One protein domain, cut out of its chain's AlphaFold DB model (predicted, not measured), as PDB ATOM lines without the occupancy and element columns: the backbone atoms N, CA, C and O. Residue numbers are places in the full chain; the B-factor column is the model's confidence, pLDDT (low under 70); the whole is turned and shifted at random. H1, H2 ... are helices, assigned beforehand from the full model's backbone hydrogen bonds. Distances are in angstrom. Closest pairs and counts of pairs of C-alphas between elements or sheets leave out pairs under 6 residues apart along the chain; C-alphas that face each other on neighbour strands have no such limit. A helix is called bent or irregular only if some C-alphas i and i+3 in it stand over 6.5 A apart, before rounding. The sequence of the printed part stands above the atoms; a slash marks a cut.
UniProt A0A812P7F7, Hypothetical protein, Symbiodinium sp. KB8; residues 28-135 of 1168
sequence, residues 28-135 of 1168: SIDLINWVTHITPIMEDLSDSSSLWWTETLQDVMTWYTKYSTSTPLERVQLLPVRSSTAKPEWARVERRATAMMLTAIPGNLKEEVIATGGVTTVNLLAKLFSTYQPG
ATOM      1  N   SER A  28     -42.616  48.333  -5.807       70.62
ATOM      2  CA  SER A  28     -42.967  47.766  -7.116       70.62
ATOM      3  C   SER A  28     -43.668  48.765  -8.049       70.62
ATOM      4  O   SER A  28     -43.435  48.756  -9.257       70.62
ATOM      5  N   ILE A  29     -44.479  49.668  -7.495       71.94
ATOM      6  CA  ILE A  29     -45.212  50.699  -8.243       71.94
ATOM      7  C   ILE A  29     -44.351  51.929  -8.500       71.94
ATOM      8  O   ILE A  29     -44.426  52.515  -9.584       71.94
ATOM      9  N   ASP A  30     -43.515  52.302  -7.536       80.94
ATOM     10  CA  ASP A  30     -42.623  53.450  -7.653       80.94
ATOM     11  C   ASP A  30     -41.660  53.278  -8.836       80.94
ATOM     12  O   ASP A  30     -41.486  54.215  -9.618       80.94
ATOM     13  N   LEU A  31     -41.127  52.066  -9.050       84.12
ATOM     14  CA  LEU A  31     -40.272  51.771 -10.203       84.12
ATOM     15  C   LEU A  31     -41.011  51.933 -11.542       84.12
ATOM     16  O   LEU A  31     -40.464  52.514 -12.476       84.12
ATOM     17  N   ILE A  32     -42.249  51.452 -11.661       80.88
ATOM     18  CA  ILE A  32     -43.003  51.489 -12.927       80.88
ATOM     19  C   ILE A  32     -43.417  52.910 -13.292       80.88
ATOM     20  O   ILE A  32     -43.289  53.322 -14.448       80.88
ATOM     21  N   ASN A  33     -43.888  53.674 -12.307       80.69
ATOM     22  CA  ASN A  33     -44.212  55.083 -12.501       80.69
ATOM     23  C   ASN A  33     -42.967  55.867 -12.916       80.69
ATOM     24  O   ASN A  33     -43.029  56.701 -13.820       80.69
ATOM     25  N   TRP A  34     -41.827  55.560 -12.295       87.69
ATOM     26  CA  TRP A  34     -40.556  56.176 -12.634       87.69
ATOM     27  C   TRP A  34     -40.104  55.829 -14.060       87.69
ATOM     28  O   TRP A  34     -39.812  56.747 -14.824       87.69
ATOM     29  N   VAL A  35     -40.150  54.553 -14.470       86.88
ATOM     30  CA  VAL A  35     -39.840  54.127 -15.851       86.88
ATOM     31  C   VAL A  35     -40.755  54.829 -16.861       86.88
ATOM     32  O   VAL A  35     -40.273  55.369 -17.851       86.88
ATOM     33  N   THR A  36     -42.058  54.912 -16.578       83.75
ATOM     34  CA  THR A  36     -43.035  55.602 -17.440       83.75
ATOM     35  C   THR A  36     -42.712  57.090 -17.594       83.75
ATOM     36  O   THR A  36     -42.849  57.647 -18.681       83.75
ATOM     37  N   HIS A  37     -42.255  57.736 -16.520       84.25
ATOM     38  CA  HIS A  37     -41.909  59.154 -16.523       84.25
ATOM     39  C   HIS A  37     -40.612  59.441 -17.297       84.25
ATOM     40  O   HIS A  37     -40.534  60.451 -17.994       84.25
ATOM     41  N   ILE A  38     -39.608  58.561 -17.212       89.44
ATOM     42  CA  ILE A  38     -38.328  58.764 -17.909       89.44
ATOM     43  C   ILE A  38     -38.358  58.329 -19.378       89.44
ATOM     44  O   ILE A  38     -37.569  58.855 -20.154       89.44
ATOM     45  N   THR A  39     -39.261  57.430 -19.789       88.19
ATOM     46  CA  THR A  39     -39.381  56.957 -21.183       88.19
ATOM     47  C   THR A  39     -39.360  58.079 -22.229       88.19
ATOM     48  O   THR A  39     -38.461  58.053 -23.066       88.19
ATOM     49  N   PRO A  40     -40.217  59.120 -22.179       86.06
ATOM     50  CA  PRO A  40     -40.176  60.193 -23.178       86.06
ATOM     51  C   PRO A  40     -38.851  60.976 -23.181       86.06
ATOM     52  O   PRO A  40     -38.444  61.491 -24.219       86.06
ATOM     53  N   ILE A  41     -38.153  61.052 -22.040       88.38
ATOM     54  CA  ILE A  41     -36.837  61.704 -21.933       88.38
ATOM     55  C   ILE A  41     -35.756  60.836 -22.589       88.38
ATOM     56  O   ILE A  41     -34.876  61.352 -23.276       88.38
ATOM     57  N   MET A  42     -35.821  59.518 -22.390       88.25
ATOM     58  CA  MET A  42     -34.868  58.559 -22.954       88.25
ATOM     59  C   MET A  42     -35.051  58.393 -24.466       88.25
ATOM     60  O   MET A  42     -34.065  58.244 -25.188       88.25
ATOM     61  N   GLU A  43     -36.288  58.487 -24.956       89.25
ATOM     62  CA  GLU A  43     -36.619  58.403 -26.381       89.25
ATOM     63  C   GLU A  43     -36.164  59.632 -27.189       89.25
ATOM     64  O   GLU A  43     -35.967  59.498 -28.398       89.25
ATOM     65  N   ASP A  44     -35.906  60.783 -26.551       88.38
ATOM     66  CA  ASP A  44     -35.496  62.043 -27.206       88.38
ATOM     67  C   ASP A  44     -33.985  62.374 -27.089       88.38
ATOM     68  O   ASP A  44     -33.533  63.459 -27.462       88.38
ATOM     69  N   LEU A  45     -33.150  61.451 -26.595       85.56
ATOM     70  CA  LEU A  45     -31.704  61.686 -26.455       85.56
ATOM     71  C   LEU A  45     -30.969  61.859 -27.804       85.56
ATOM     72  O   LEU A  45     -29.995  62.614 -27.886       85.56
ATOM     73  N   SER A  46     -31.403  61.185 -28.865       87.25
ATOM     74  CA  SER A  46     -30.848  61.246 -30.224       87.25
ATOM     75  C   SER A  46     -31.952  61.105 -31.283       87.25
ATOM     76  O   SER A  46     -33.136  61.167 -30.962       87.25
ATOM     77  N   ASP A  47     -31.594  60.995 -32.564       80.25
ATOM     78  CA  ASP A  47     -32.587  60.834 -33.635       80.25
ATOM     79  C   ASP A  47     -33.112  59.387 -33.698       80.25
ATOM     80  O   ASP A  47     -34.199  59.147 -34.221       80.25
ATOM     81  N   SER A  48     -32.356  58.429 -33.143       86.38
ATOM     82  CA  SER A  48     -32.709  57.003 -33.077       86.38
ATOM     83  C   SER A  48     -32.817  56.425 -31.653       86.38
ATOM     84  O   SER A  48     -32.967  55.213 -31.489       86.38
ATOM     85  N   SER A  49     -32.782  57.270 -30.613       88.31
ATOM     86  CA  SER A  49     -32.823  56.838 -29.206       88.31
ATOM     87  C   SER A  49     -34.126  56.167 -28.791       88.31
ATOM     88  O   SER A  49     -34.109  55.368 -27.859       88.31
ATOM     89  N   SER A  50     -35.235  56.443 -29.482       88.00
ATOM     90  CA  SER A  50     -36.509  55.767 -29.229       88.00
ATOM     91  C   SER A  50     -36.418  54.268 -29.492       88.00
ATOM     92  O   SER A  50     -36.749  53.473 -28.619       88.00
ATOM     93  N   LEU A  51     -35.855  53.877 -30.640       86.88
ATOM     94  CA  LEU A  51     -35.642  52.472 -30.987       86.88
ATOM     95  C   LEU A  51     -34.684  51.792 -29.999       86.88
ATOM     96  O   LEU A  51     -34.957  50.690 -29.531       86.88
ATOM     97  N   TRP A  52     -33.596  52.477 -29.627       89.50
ATOM     98  CA  TRP A  52     -32.648  51.983 -28.624       89.50
ATOM     99  C   TRP A  52     -33.307  51.750 -27.254       89.50
ATOM    100  O   TRP A  52     -33.050  50.725 -26.617       89.50
ATOM    101  N   TRP A  53     -34.156  52.675 -26.791       92.06
ATOM    102  CA  TRP A  53     -34.849  52.563 -25.505       92.06
ATOM    103  C   TRP A  53     -35.886  51.437 -25.514       92.06
ATOM    104  O   TRP A  53     -35.936  50.654 -24.564       92.06
ATOM    105  N   THR A  54     -36.652  51.295 -26.602       88.81
ATOM    106  CA  THR A  54     -37.612  50.194 -26.767       88.81
ATOM    107  C   THR A  54     -36.914  48.831 -26.768       88.81
ATOM    108  O   THR A  54     -37.318  47.960 -26.000       88.81
ATOM    109  N   GLU A  55     -35.836  48.655 -27.546       88.06
ATOM    110  CA  GLU A  55     -35.042  47.409 -27.556       88.06
ATOM    111  C   GLU A  55     -34.467  47.104 -26.159       88.06
ATOM    112  O   GLU A  55     -34.544  45.980 -25.664       88.06
ATOM    113  N   THR A  56     -33.954  48.128 -25.473       88.38
ATOM    114  CA  THR A  56     -33.373  47.997 -24.129       88.38
ATOM    115  C   THR A  56     -34.411  47.585 -23.080       88.38
ATOM    116  O   THR A  56     -34.124  46.728 -22.244       88.38
ATOM    117  N   LEU A  57     -35.616  48.164 -23.106       89.38
ATOM    118  CA  LEU A  57     -36.704  47.771 -22.206       89.38
ATOM    119  C   LEU A  57     -37.221  46.364 -22.517       89.38
ATOM    120  O   LEU A  57     -37.496  45.606 -21.589       89.38
ATOM    121  N   GLN A  58     -37.312  45.992 -23.794       88.25
ATOM    122  CA  GLN A  58     -37.726  44.652 -24.203       88.25
ATOM    123  C   GLN A  58     -36.745  43.576 -23.709       88.25
ATOM    124  O   GLN A  58     -37.178  42.558 -23.161       88.25
ATOM    125  N   ASP A  59     -35.437  43.822 -23.815       87.25
ATOM    126  CA  ASP A  59     -34.394  42.937 -23.281       87.25
ATOM    127  C   ASP A  59     -34.505  42.775 -21.755       87.25
ATOM    128  O   ASP A  59     -34.467  41.655 -21.234       87.25
ATOM    129  N   VAL A  60     -34.700  43.882 -21.026       89.25
ATOM    130  CA  VAL A  60     -34.864  43.865 -19.562       89.25
ATOM    131  C   VAL A  60     -36.127  43.110 -19.156       89.25
ATOM    132  O   VAL A  60     -36.071  42.298 -18.234       89.25
ATOM    133  N   MET A  61     -37.251  43.331 -19.842       86.12
ATOM    134  CA  MET A  61     -38.510  42.642 -19.545       86.12
ATOM    135  C   MET A  61     -38.413  41.143 -19.840       86.12
ATOM    136  O   MET A  61     -38.858  40.337 -19.029       86.12
ATOM    137  N   THR A  62     -37.757  40.752 -20.934       85.81
ATOM    138  CA  THR A  62     -37.532  39.339 -21.282       85.81
ATOM    139  C   THR A  62     -36.667  38.633 -20.236       85.81
ATOM    140  O   THR A  62     -36.971  37.513 -19.819       85.81
ATOM    141  N   TRP A  63     -35.599  39.293 -19.774       88.19
ATOM    142  CA  TRP A  63     -34.768  38.788 -18.682       88.19
ATOM    143  C   TRP A  63     -35.545  38.714 -17.364       88.19
ATOM    144  O   TRP A  63     -35.481  37.701 -16.669       88.19
ATOM    145  N   TYR A  64     -36.312  39.754 -17.030       88.00
ATOM    146  CA  TYR A  64     -37.037  39.833 -15.767       88.00
ATOM    147  C   TYR A  64     -38.153  38.787 -15.667       88.00
ATOM    148  O   TYR A  64     -38.323  38.185 -14.608       88.00
ATOM    149  N   THR A  65     -38.854  38.493 -16.766       84.00
ATOM    150  CA  THR A  65     -39.836  37.400 -16.815       84.00
ATOM    151  C   THR A  65     -39.182  36.074 -16.424       84.00
ATOM    152  O   THR A  65     -39.668  35.418 -15.503       84.00
ATOM    153  N   LYS A  66     -38.019  35.743 -17.005       83.88
ATOM    154  CA  LYS A  66     -37.239  34.544 -16.636       83.88
ATOM    155  C   LYS A  66     -36.764  34.592 -15.179       83.88
ATOM    156  O   LYS A  66     -36.916  33.621 -14.447       83.88
ATOM    157  N   TYR A  67     -36.250  35.737 -14.730       85.12
ATOM    158  CA  TYR A  67     -35.812  35.944 -13.346       85.12
ATOM    159  C   TYR A  67     -36.943  35.715 -12.329       85.12
ATOM    160  O   TYR A  67     -36.722  35.124 -11.271       85.12
ATOM    161  N   SER A  68     -38.162  36.160 -12.649       80.94
ATOM    162  CA  SER A  68     -39.325  36.065 -11.764       80.94
ATOM    163  C   SER A  68     -39.811  34.624 -11.567       80.94
ATOM    164  O   SER A  68     -40.204  34.269 -10.453       80.94
ATOM    165  N   THR A  69     -39.710  33.784 -12.603       80.81
ATOM    166  CA  THR A  69     -40.133  32.374 -12.589       80.81
ATOM    167  C   THR A  69     -39.036  31.408 -12.134       80.81
ATOM    168  O   THR A  69     -39.350  30.302 -11.706       80.81
ATOM    169  N   SER A  70     -37.762  31.808 -12.190       82.31
ATOM    170  CA  SER A  70     -36.619  30.962 -11.816       82.31
ATOM    171  C   SER A  70     -36.448  30.757 -10.310       82.31
ATOM    172  O   SER A  70     -36.772  31.630  -9.491       82.31
ATOM    173  N   THR A  71     -35.866  29.610  -9.946       80.44
ATOM    174  CA  THR A  71     -35.553  29.249  -8.553       80.44
ATOM    175  C   THR A  71     -34.426  30.123  -7.970       80.44
ATOM    176  O   THR A  71     -33.632  30.692  -8.721       80.44
ATOM    177  N   PRO A  72     -34.291  30.258  -6.632       75.75
ATOM    178  CA  PRO A  72     -33.234  31.077  -6.026       75.75
ATOM    179  C   PRO A  72     -31.810  30.711  -6.468       75.75
ATOM    180  O   PRO A  72     -30.967  31.598  -6.563       75.75
ATOM    181  N   LEU A  73     -31.549  29.432  -6.769       76.12
ATOM    182  CA  LEU A  73     -30.248  28.959  -7.253       76.12
ATOM    183  C   LEU A  73     -30.003  29.367  -8.718       76.12
ATOM    184  O   LEU A  73     -28.912  29.815  -9.062       76.12
ATOM    185  N   GLU A  74     -31.033  29.268  -9.563       78.38
ATOM    186  CA  GLU A  74     -30.993  29.696 -10.969       78.38
ATOM    187  C   GLU A  74     -30.830  31.214 -11.106       78.38
ATOM    188  O   GLU A  74     -30.083  31.681 -11.961       78.38
ATOM    189  N   ARG A  75     -31.460  32.003 -10.222       80.69
ATOM    190  CA  ARG A  75     -31.364  33.476 -10.224       80.69
ATOM    191  C   ARG A  75     -29.938  33.992 -10.069       80.69
ATOM    192  O   ARG A  75     -29.626  35.047 -10.611       80.69
ATOM    193  N   VAL A  76     -29.078  33.266  -9.353       75.56
ATOM    194  CA  VAL A  76     -27.659  33.626  -9.179       75.56
ATOM    195  C   VAL A  76     -26.874  33.449 -10.486       75.56
ATOM    196  O   VAL A  76     -25.895  34.153 -10.712       75.56
ATOM    197  N   GLN A  77     -27.314  32.542 -11.363       74.94
ATOM    198  CA  GLN A  77     -26.674  32.254 -12.652       74.94
ATOM    199  C   GLN A  77     -27.255  33.083 -13.814       74.94
ATOM    200  O   GLN A  77     -26.680  33.107 -14.903       74.94
ATOM    201  N   LEU A  78     -28.376  33.782 -13.599       80.75
ATOM    202  CA  LEU A  78     -29.035  34.612 -14.608       80.75
ATOM    203  C   LEU A  78     -28.367  35.983 -14.742       80.75
ATOM    204  O   LEU A  78     -28.638  36.909 -13.977       80.75
ATOM    205  N   LEU A  79     -27.563  36.149 -15.789       78.88
ATOM    206  CA  LEU A  79     -27.024  37.450 -16.177       78.88
ATOM    207  C   LEU A  79     -27.945  38.144 -17.196       78.88
ATOM    208  O   LEU A  79     -28.467  37.481 -18.096       78.88
ATOM    209  N   PRO A  80     -28.160  39.464 -17.086       79.56
ATOM    210  CA  PRO A  80     -28.838  40.233 -18.122       79.56
ATOM    211  C   PRO A  80     -27.993  40.257 -19.402       79.56
ATOM    212  O   PRO A  80     -26.863  40.747 -19.414       79.56
ATOM    213  N   VAL A  81     -28.539  39.713 -20.489       71.94
ATOM    214  CA  VAL A  81     -27.877  39.636 -21.799       71.94
ATOM    215  C   VAL A  81     -28.669  40.467 -22.799       71.94
ATOM    216  O   VAL A  81     -29.889  40.345 -22.873       71.94
ATOM    217  N   ARG A  82     -27.972  41.298 -23.577       70.00
ATOM    218  CA  ARG A  82     -28.576  42.009 -24.710       70.00
ATOM    219  C   ARG A  82     -28.831  41.069 -25.877       70.00
ATOM    220  O   ARG A  82     -27.942  40.297 -26.235       70.00
ATOM    221  N   SER A  83     -30.004  41.178 -26.489       64.38
ATOM    222  CA  SER A  83     -30.371  40.376 -27.659       64.38
ATOM    223  C   SER A  83     -29.666  40.851 -28.937       64.38
ATOM    224  O   SER A  83     -29.305  40.032 -29.783       64.38
ATOM    225  N   SER A  84     -29.406  42.159 -29.063       60.44
ATOM    226  CA  SER A  84     -28.735  42.758 -30.219       60.44
ATOM    227  C   SER A  84     -27.246  43.031 -29.959       60.44
ATOM    228  O   SER A  84     -26.825  43.451 -28.876       60.44
ATOM    229  N   THR A  85     -26.401  42.797 -30.973       58.97
ATOM    230  CA  THR A  85     -24.988  43.202 -30.934       58.97
ATOM    231  C   THR A  85     -24.948  44.722 -30.806       58.97
ATOM    232  O   THR A  85     -25.520  45.407 -31.652       58.97
ATOM    233  N   ALA A  86     -24.302  45.251 -29.759       59.28
ATOM    234  CA  ALA A  86     -24.259  46.688 -29.487       59.28
ATOM    235  C   ALA A  86     -23.828  47.459 -30.742       59.28
ATOM    236  O   ALA A  86     -22.657  47.426 -31.135       59.28
ATOM    237  N   LYS A  87     -24.784  48.127 -31.398       74.00
ATOM    238  CA  LYS A  87     -24.488  48.870 -32.619       74.00
ATOM    239  C   LYS A  87     -23.531  50.012 -32.249       74.00
ATOM    240  O   LYS A  87     -23.815  50.753 -31.303       74.00
ATOM    241  N   PRO A  88     -22.410  50.199 -32.971       69.94
ATOM    242  CA  PRO A  88     -21.412  51.217 -32.631       69.94
ATOM    243  C   PRO A  88     -21.978  52.648 -32.662       69.94
ATOM    244  O   PRO A  88     -21.425  53.552 -32.033       69.94
ATOM    245  N   GLU A  89     -23.109  52.853 -33.344       77.88
ATOM    246  CA  GLU A  89     -23.848  54.114 -33.396       77.88
ATOM    247  C   GLU A  89     -24.420  54.553 -32.033       77.88
ATOM    248  O   GLU A  89     -24.319  55.730 -31.689       77.88
ATOM    249  N   TRP A  90     -24.905  53.637 -31.188       84.50
ATOM    250  CA  TRP A  90     -25.577  53.985 -29.923       84.50
ATOM    251  C   TRP A  90     -24.644  54.124 -28.718       84.50
ATOM    252  O   TRP A  90     -25.080  54.493 -27.627       84.50
ATOM    253  N   ALA A  91     -23.337  53.924 -28.905       82.00
ATOM    254  CA  ALA A  91     -22.358  53.955 -27.820       82.00
ATOM    255  C   ALA A  91     -22.351  55.279 -27.023       82.00
ATOM    256  O   ALA A  91     -22.055  55.291 -25.828       82.00
ATOM    257  N   ARG A  92     -22.668  56.414 -27.665       82.81
ATOM    258  CA  ARG A  92     -22.764  57.726 -26.992       82.81
ATOM    259  C   ARG A  92     -24.089  57.923 -26.258       82.81
ATOM    260  O   ARG A  92     -24.078  58.488 -25.167       82.81
ATOM    261  N   VAL A  93     -25.188  57.455 -26.847       87.06
ATOM    262  CA  VAL A  93     -26.531  57.504 -26.253       87.06
ATOM    263  C   VAL A  93     -26.544  56.676 -24.976       87.06
ATOM    264  O   VAL A  93     -26.884  57.194 -23.918       87.06
ATOM    265  N   GLU A  94     -26.027  55.449 -25.040       87.19
ATOM    266  CA  GLU A  94     -25.931  54.560 -23.888       87.19
ATOM    267  C   GLU A  94     -25.076  55.146 -22.757       87.19
ATOM    268  O   GLU A  94     -25.483  55.096 -21.597       87.19
ATOM    269  N   ARG A  95     -23.912  55.739 -23.059       86.44
ATOM    270  CA  ARG A  95     -23.070  56.368 -22.025       86.44
ATOM    271  C   ARG A  95     -23.785  57.524 -21.332       86.44
ATOM    272  O   ARG A  95     -23.690  57.647 -20.113       86.44
ATOM    273  N   ARG A  96     -24.503  58.357 -22.092       87.06
ATOM    274  CA  ARG A  96     -25.255  59.492 -21.542       87.06
ATOM    275  C   ARG A  96     -26.454  59.027 -20.719       87.06
ATOM    276  O   ARG A  96     -26.599  59.469 -19.585       87.06
ATOM    277  N   ALA A  97     -27.242  58.096 -21.244       89.25
ATOM    278  CA  ALA A  97     -28.363  57.488 -20.539       89.25
ATOM    279  C   ALA A  97     -27.919  56.838 -19.219       89.25
ATOM    280  O   ALA A  97     -28.471  57.131 -18.162       89.25
ATOM    281  N   THR A  98     -26.864  56.020 -19.266       89.25
ATOM    282  CA  THR A  98     -26.287  55.345 -18.093       89.25
ATOM    283  C   THR A  98     -25.835  56.356 -17.035       89.25
ATOM    284  O   THR A  98     -26.147  56.184 -15.860       89.25
ATOM    285  N   ALA A  99     -25.171  57.446 -17.435       88.31
ATOM    286  CA  ALA A  99     -24.771  58.508 -16.511       88.31
ATOM    287  C   ALA A  99     -25.978  59.195 -15.848       88.31
ATOM    288  O   ALA A  99     -25.978  59.378 -14.633       88.31
ATOM    289  N   MET A 100     -27.020  59.508 -16.626       90.62
ATOM    290  CA  MET A 100     -28.251  60.131 -16.127       90.62
ATOM    291  C   MET A 100     -29.024  59.218 -15.160       90.62
ATOM    292  O   MET A 100     -29.565  59.685 -14.157       90.62
ATOM    293  N   MET A 101     -29.052  57.905 -15.408       89.81
ATOM    294  CA  MET A 101     -29.684  56.949 -14.491       89.81
ATOM    295  C   MET A 101     -28.881  56.773 -13.199       89.81
ATOM    296  O   MET A 101     -29.471  56.750 -12.125       89.81
ATOM    297  N   LEU A 102     -27.545  56.731 -13.264       88.25
ATOM    298  CA  LEU A 102     -26.687  56.644 -12.071       88.25
ATOM    299  C   LEU A 102     -26.819  57.847 -11.129       88.25
ATOM    300  O   LEU A 102     -26.505  57.731  -9.944       88.25
ATOM    301  N   THR A 103     -27.230  59.007 -11.641       88.69
ATOM    302  CA  THR A 103     -27.538  60.185 -10.816       88.69
ATOM    303  C   THR A 103     -28.945  60.150 -10.226       88.69
ATOM    304  O   THR A 103     -29.183  60.812  -9.224       88.69
ATOM    305  N   ALA A 104     -29.858  59.375 -10.817       90.88
ATOM    306  CA  ALA A 104     -31.265  59.331 -10.434       90.88
ATOM    307  C   ALA A 104     -31.639  58.157  -9.512       90.88
ATOM    308  O   ALA A 104     -32.680  58.217  -8.862       90.88
ATOM    309  N   ILE A 105     -30.827  57.097  -9.435       91.44
ATOM    310  CA  ILE A 105     -31.088  55.945  -8.555       91.44
ATOM    311  C   ILE A 105     -30.597  56.170  -7.108       91.44
ATOM    312  O   ILE A 105     -29.649  56.929  -6.892       91.44
ATOM    313  N   PRO A 106     -31.176  55.470  -6.110       90.69
ATOM    314  CA  PRO A 106     -30.715  55.515  -4.721       90.69
ATOM    315  C   PRO A 106     -29.233  55.151  -4.545       90.69
ATOM    316  O   PRO A 106     -28.721  54.232  -5.190       90.69
ATOM    317  N   GLY A 107     -28.551  55.850  -3.630       83.06
ATOM    318  CA  GLY A 107     -27.099  55.737  -3.424       83.06
ATOM    319  C   GLY A 107     -26.610  54.326  -3.072       83.06
ATOM    320  O   GLY A 107     -25.587  53.893  -3.589       83.06
ATOM    321  N   ASN A 108     -27.383  53.569  -2.291       83.88
ATOM    322  CA  ASN A 108     -27.072  52.180  -1.939       83.88
ATOM    323  C   ASN A 108     -27.061  51.242  -3.161       83.88
ATOM    324  O   ASN A 108     -26.178  50.401  -3.293       83.88
ATOM    325  N   LEU A 109     -28.013  51.409  -4.085       84.44
ATOM    326  CA  LEU A 109     -28.082  50.612  -5.317       84.44
ATOM    327  C   LEU A 109     -27.016  51.044  -6.322       84.44
ATOM    328  O   LEU A 109     -26.470  50.217  -7.049       84.44
ATOM    329  N   LYS A 110     -26.689  52.338  -6.337       84.00
ATOM    330  CA  LYS A 110     -25.589  52.884  -7.131       84.00
ATOM    331  C   LYS A 110     -24.252  52.257  -6.737       84.00
ATOM    332  O   LYS A 110     -23.514  51.824  -7.618       84.00
ATOM    333  N   GLU A 111     -23.948  52.190  -5.444       83.50
ATOM    334  CA  GLU A 111     -22.714  51.580  -4.932       83.50
ATOM    335  C   GLU A 111     -22.632  50.086  -5.267       83.50
ATOM    336  O   GLU A 111     -21.586  49.616  -5.711       83.50
ATOM    337  N   GLU A 112     -23.744  49.355  -5.158       80.00
ATOM    338  CA  GLU A 112     -23.792  47.921  -5.458       80.00
ATOM    339  C   GLU A 112     -23.578  47.617  -6.951       80.00
ATOM    340  O   GLU A 112     -22.817  46.708  -7.291       80.00
ATOM    341  N   VAL A 113     -24.194  48.396  -7.851       79.88
ATOM    342  CA  VAL A 113     -24.016  48.248  -9.311       79.88
ATOM    343  C   VAL A 113     -22.600  48.628  -9.745       79.88
ATOM    344  O   VAL A 113     -22.031  48.010 -10.646       79.88
ATOM    345  N   ILE A 114     -21.999  49.628  -9.094       81.44
ATOM    346  CA  ILE A 114     -20.599  49.990  -9.331       81.44
ATOM    347  C   ILE A 114     -19.667  48.876  -8.824       81.44
ATOM    348  O   ILE A 114     -18.698  48.550  -9.510       81.44
ATOM    349  N   ALA A 115     -19.978  48.256  -7.681       77.75
ATOM    350  CA  ALA A 115     -19.184  47.179  -7.087       77.75
ATOM    351  C   ALA A 115     -19.247  45.855  -7.873       77.75
ATOM    352  O   ALA A 115     -18.256  45.130  -7.910       77.75
ATOM    353  N   THR A 116     -20.376  45.542  -8.522       72.19
ATOM    354  CA  THR A 116     -20.529  44.318  -9.341       72.19
ATOM    355  C   THR A 116     -19.822  44.396 -10.700       72.19
ATOM    356  O   THR A 116     -19.513  43.359 -11.283       72.19
ATOM    357  N   GLY A 117     -19.499  45.602 -11.180       63.91
ATOM    358  CA  GLY A 117     -18.790  45.822 -12.441       63.91
ATOM    359  C   GLY A 117     -19.679  45.679 -13.686       63.91
ATOM    360  O   GLY A 117     -20.652  44.932 -13.715       63.91
ATOM    361  N   GLY A 118     -19.351  46.423 -14.750       66.44
ATOM    362  CA  GLY A 118     -20.117  46.411 -16.007       66.44
ATOM    363  C   GLY A 118     -21.356  47.313 -15.985       66.44
ATOM    364  O   GLY A 118     -22.475  46.853 -16.202       66.44
ATOM    365  N   VAL A 119     -21.167  48.612 -15.733       76.25
ATOM    366  CA  VAL A 119     -22.264  49.588 -15.629       76.25
ATOM    367  C   VAL A 119     -22.847  49.901 -17.012       76.25
ATOM    368  O   VAL A 119     -22.365  50.777 -17.728       76.25
ATOM    369  N   THR A 120     -23.882  49.157 -17.391       85.06
ATOM    370  CA  THR A 120     -24.683  49.377 -18.602       85.06
ATOM    371  C   THR A 120     -26.121  49.713 -18.224       85.06
ATOM    372  O   THR A 120     -26.576  49.429 -17.114       85.06
ATOM    373  N   THR A 121     -26.867  50.297 -19.163       87.81
ATOM    374  CA  THR A 121     -28.286  50.616 -18.943       87.81
ATOM    375  C   THR A 121     -29.122  49.366 -18.643       87.81
ATOM    376  O   THR A 121     -29.975  49.400 -17.761       87.81
ATOM    377  N   VAL A 122     -28.844  48.247 -19.324       88.38
ATOM    378  CA  VAL A 122     -29.561  46.979 -19.109       88.38
ATOM    379  C   VAL A 122     -29.267  46.421 -17.720       88.38
ATOM    380  O   VAL A 122     -30.196  46.023 -17.027       88.38
ATOM    381  N   ASN A 123     -28.010  46.458 -17.269       85.56
ATOM    382  CA  ASN A 123     -27.634  45.950 -15.947       85.56
ATOM    383  C   ASN A 123     -28.250  46.790 -14.823       85.56
ATOM    384  O   ASN A 123     -28.727  46.242 -13.832       85.56
ATOM    385  N   LEU A 124     -28.292  48.116 -14.999       88.31
ATOM    386  CA  LEU A 124     -28.960  49.027 -14.070       88.31
ATOM    387  C   LEU A 124     -30.455  48.723 -13.966       88.31
ATOM    388  O   LEU A 124     -30.961  48.529 -12.864       88.31
ATOM    389  N   LEU A 125     -31.159  48.634 -15.097       90.06
ATOM    390  CA  LEU A 125     -32.590  48.337 -15.097       90.06
ATOM    391  C   LEU A 125     -32.864  46.919 -14.573       90.06
ATOM    392  O   LEU A 125     -33.718  46.761 -13.713       90.06
ATOM    393  N   ALA A 126     -32.097  45.905 -14.969       87.25
ATOM    394  CA  ALA A 126     -32.210  44.546 -14.430       87.25
ATOM    395  C   ALA A 126     -32.022  44.507 -12.901       87.25
ATOM    396  O   ALA A 126     -32.768  43.830 -12.187       87.25
ATOM    397  N   LYS A 127     -31.077  45.290 -12.362       87.12
ATOM    398  CA  LYS A 127     -30.900  45.427 -10.912       87.12
ATOM    399  C   LYS A 127     -32.092  46.122 -10.251       87.12
ATOM    400  O   LYS A 127     -32.547  45.675  -9.200       87.12
ATOM    401  N   LEU A 128     -32.641  47.171 -10.863       89.12
ATOM    402  CA  LEU A 128     -33.839  47.838 -10.349       89.12
ATOM    403  C   LEU A 128     -35.046  46.890 -10.361       89.12
ATOM    404  O   LEU A 128     -35.699  46.719  -9.338       89.12
ATOM    405  N   PHE A 129     -35.296  46.193 -11.466       87.50
ATOM    406  CA  PHE A 129     -36.399  45.240 -11.586       87.50
ATOM    407  C   PHE A 129     -36.249  44.042 -10.630       87.50
ATOM    408  O   PHE A 129     -37.231  43.635 -10.019       87.50
ATOM    409  N   SER A 130     -35.039  43.529 -10.389       86.06
ATOM    410  CA  SER A 130     -34.816  42.473  -9.379       86.06
ATOM    411  C   SER A 130     -34.907  42.955  -7.925       86.06
ATOM    412  O   SER A 130     -35.199  42.146  -7.040       86.06
ATOM    413  N   THR A 131     -34.701  44.249  -7.661       85.19
ATOM    414  CA  THR A 131     -34.794  44.823  -6.306       85.19
ATOM    415  C   THR A 131     -36.223  45.239  -5.961       85.19
ATOM    416  O   THR A 131     -36.720  44.892  -4.897       85.19
ATOM    417  N   TYR A 132     -36.897  45.955  -6.866       84.00
ATOM    418  CA  TYR A 132     -38.257  46.470  -6.659       84.00
ATOM    419  C   TYR A 132     -39.347  45.464  -7.065       84.00
ATOM    420  O   TYR A 132     -40.507  45.647  -6.708       84.00
ATOM    421  N   GLN A 133     -38.977  44.399  -7.783       81.50
ATOM    422  CA  GLN A 133     -39.786  43.208  -8.084       81.50
ATOM    423  C   GLN A 133     -41.235  43.487  -8.530       81.50
ATOM    424  O   GLN A 133     -42.185  42.952  -7.944       81.50
ATOM    425  N   PRO A 134     -41.435  44.292  -9.590       74.31
ATOM    426  CA  PRO A 134     -42.764  44.535 -10.134       74.31
ATOM    427  C   PRO A 134     -43.405  43.238 -10.657       74.31
ATOM    428  O   PRO A 134     -42.811  42.498 -11.425       74.31
ATOM    429  N   GLY A 135     -44.628  42.933 -10.259       69.69
ATOM    430  CA  GLY A 135     -45.413  41.762 -10.644       69.69
ATOM    431  C   GLY A 135     -45.279  40.565  -9.698       69.69
ATOM    432  O   GLY A 135     -45.939  39.548  -9.922       69.69
TER     433      GLY A 135
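Overview. This is residues 28 to 135 of the 1168 residues of the protein "Hypothetical protein" of Symbiodinium sp. KB8 (UniProt A0A812P7F7). What is the main picture? The longest helix, H2, folds back on H1 as a helical hairpin, and H6 packs on both as the core; H4 packs on H6 and also meets H2 near residues 49 to 52, where the hairpin turns, H5 packs on H6 but is apart from H1 and H2, and the short H3 lies beyond the last turn of H2. What is it made of? The printed part has 108 residues with six named helices, H1 to H6 in order, and no named strand: the class is all helix. How large is it? It is compact, with a radius of gyration of the C-alphas of 13.6 A and spans of 41 by 28 by 27 A.

Along the chain. Where is the longest helix? H2, residues 49 to 69, measures 30.5 A from C-alpha 49 at (-32.823, 56.838, -29.206) to C-alpha 69 at (-40.133, 32.374, -12.589). Where are the others? H1 is residues 28 to 43, 22.9 A, H3 residues 72 to 77, 9.4 A, and H4 residues 88 to 104, 25.6 A. H5 is residues 107 to 116, 14.4 A, and H6 residues 121 to 132, 16.4 A, ending at C-alpha 132 at (-38.257, 46.470, -6.659). Which are irregular? H4 is, with C-alphas 89 and 92 7.4 A apart, and H1 only just, with C-alphas 37 and 40 7.0 A apart; H1 has a kink of 34 degrees near residue 37.

Arrangement. What does H6 touch? H6, the hub, touches H2 at a steep tilt of 40 degrees, the same way, the closest C-alphas being those of Val 60 and Ala 126, 5.8 A apart. It touches H1 at a shallow tilt of 20 degrees, opposite ways, the closest C-alphas being Ser 28 and Tyr 132, 4.9 A; H1, H2 and H6 form a bundle, a group of helices together. It also touches H4, closest C-alphas Thr 98 and Thr 121, 5.2 A, and only just touches H5, with 3 pairs within 8 A, the closest being the C-alphas of Val 113 and Leu 124, 6.9 A. How do the other helices stand? H1 and H2 are a hairpin, opposite ways at a shallow tilt of 23 degrees, with the C-alphas of Glu 43 and Ser 50 closest at 3.9 A. H3 is close to but not clearly touching H2, the C-alphas of Tyr 67 and Arg 75 being closest at 6.0 A. How are the backbones? Every O i to N i+4 pair is within hydrogen-bond range in H2, H5 and H6; H1 has 9 of 12, H4 11 of 13, and H3 0 of 2, with 2 of 3 O i to N i+3 pairs within range.

Size, cuts and confidence. How far does it reach? The two C-alphas farthest apart, Asp 47 and Leu 73, are 41.4 A apart. Are there cuts or long links? The printed part has no cut and no long link; the link from H3 to H4 is short, the others tight. Where is confidence low? The mean pLDDT of the printed part is 82.7, and residues 83 to 86, 88, 117 to 118 and 135 are under 70.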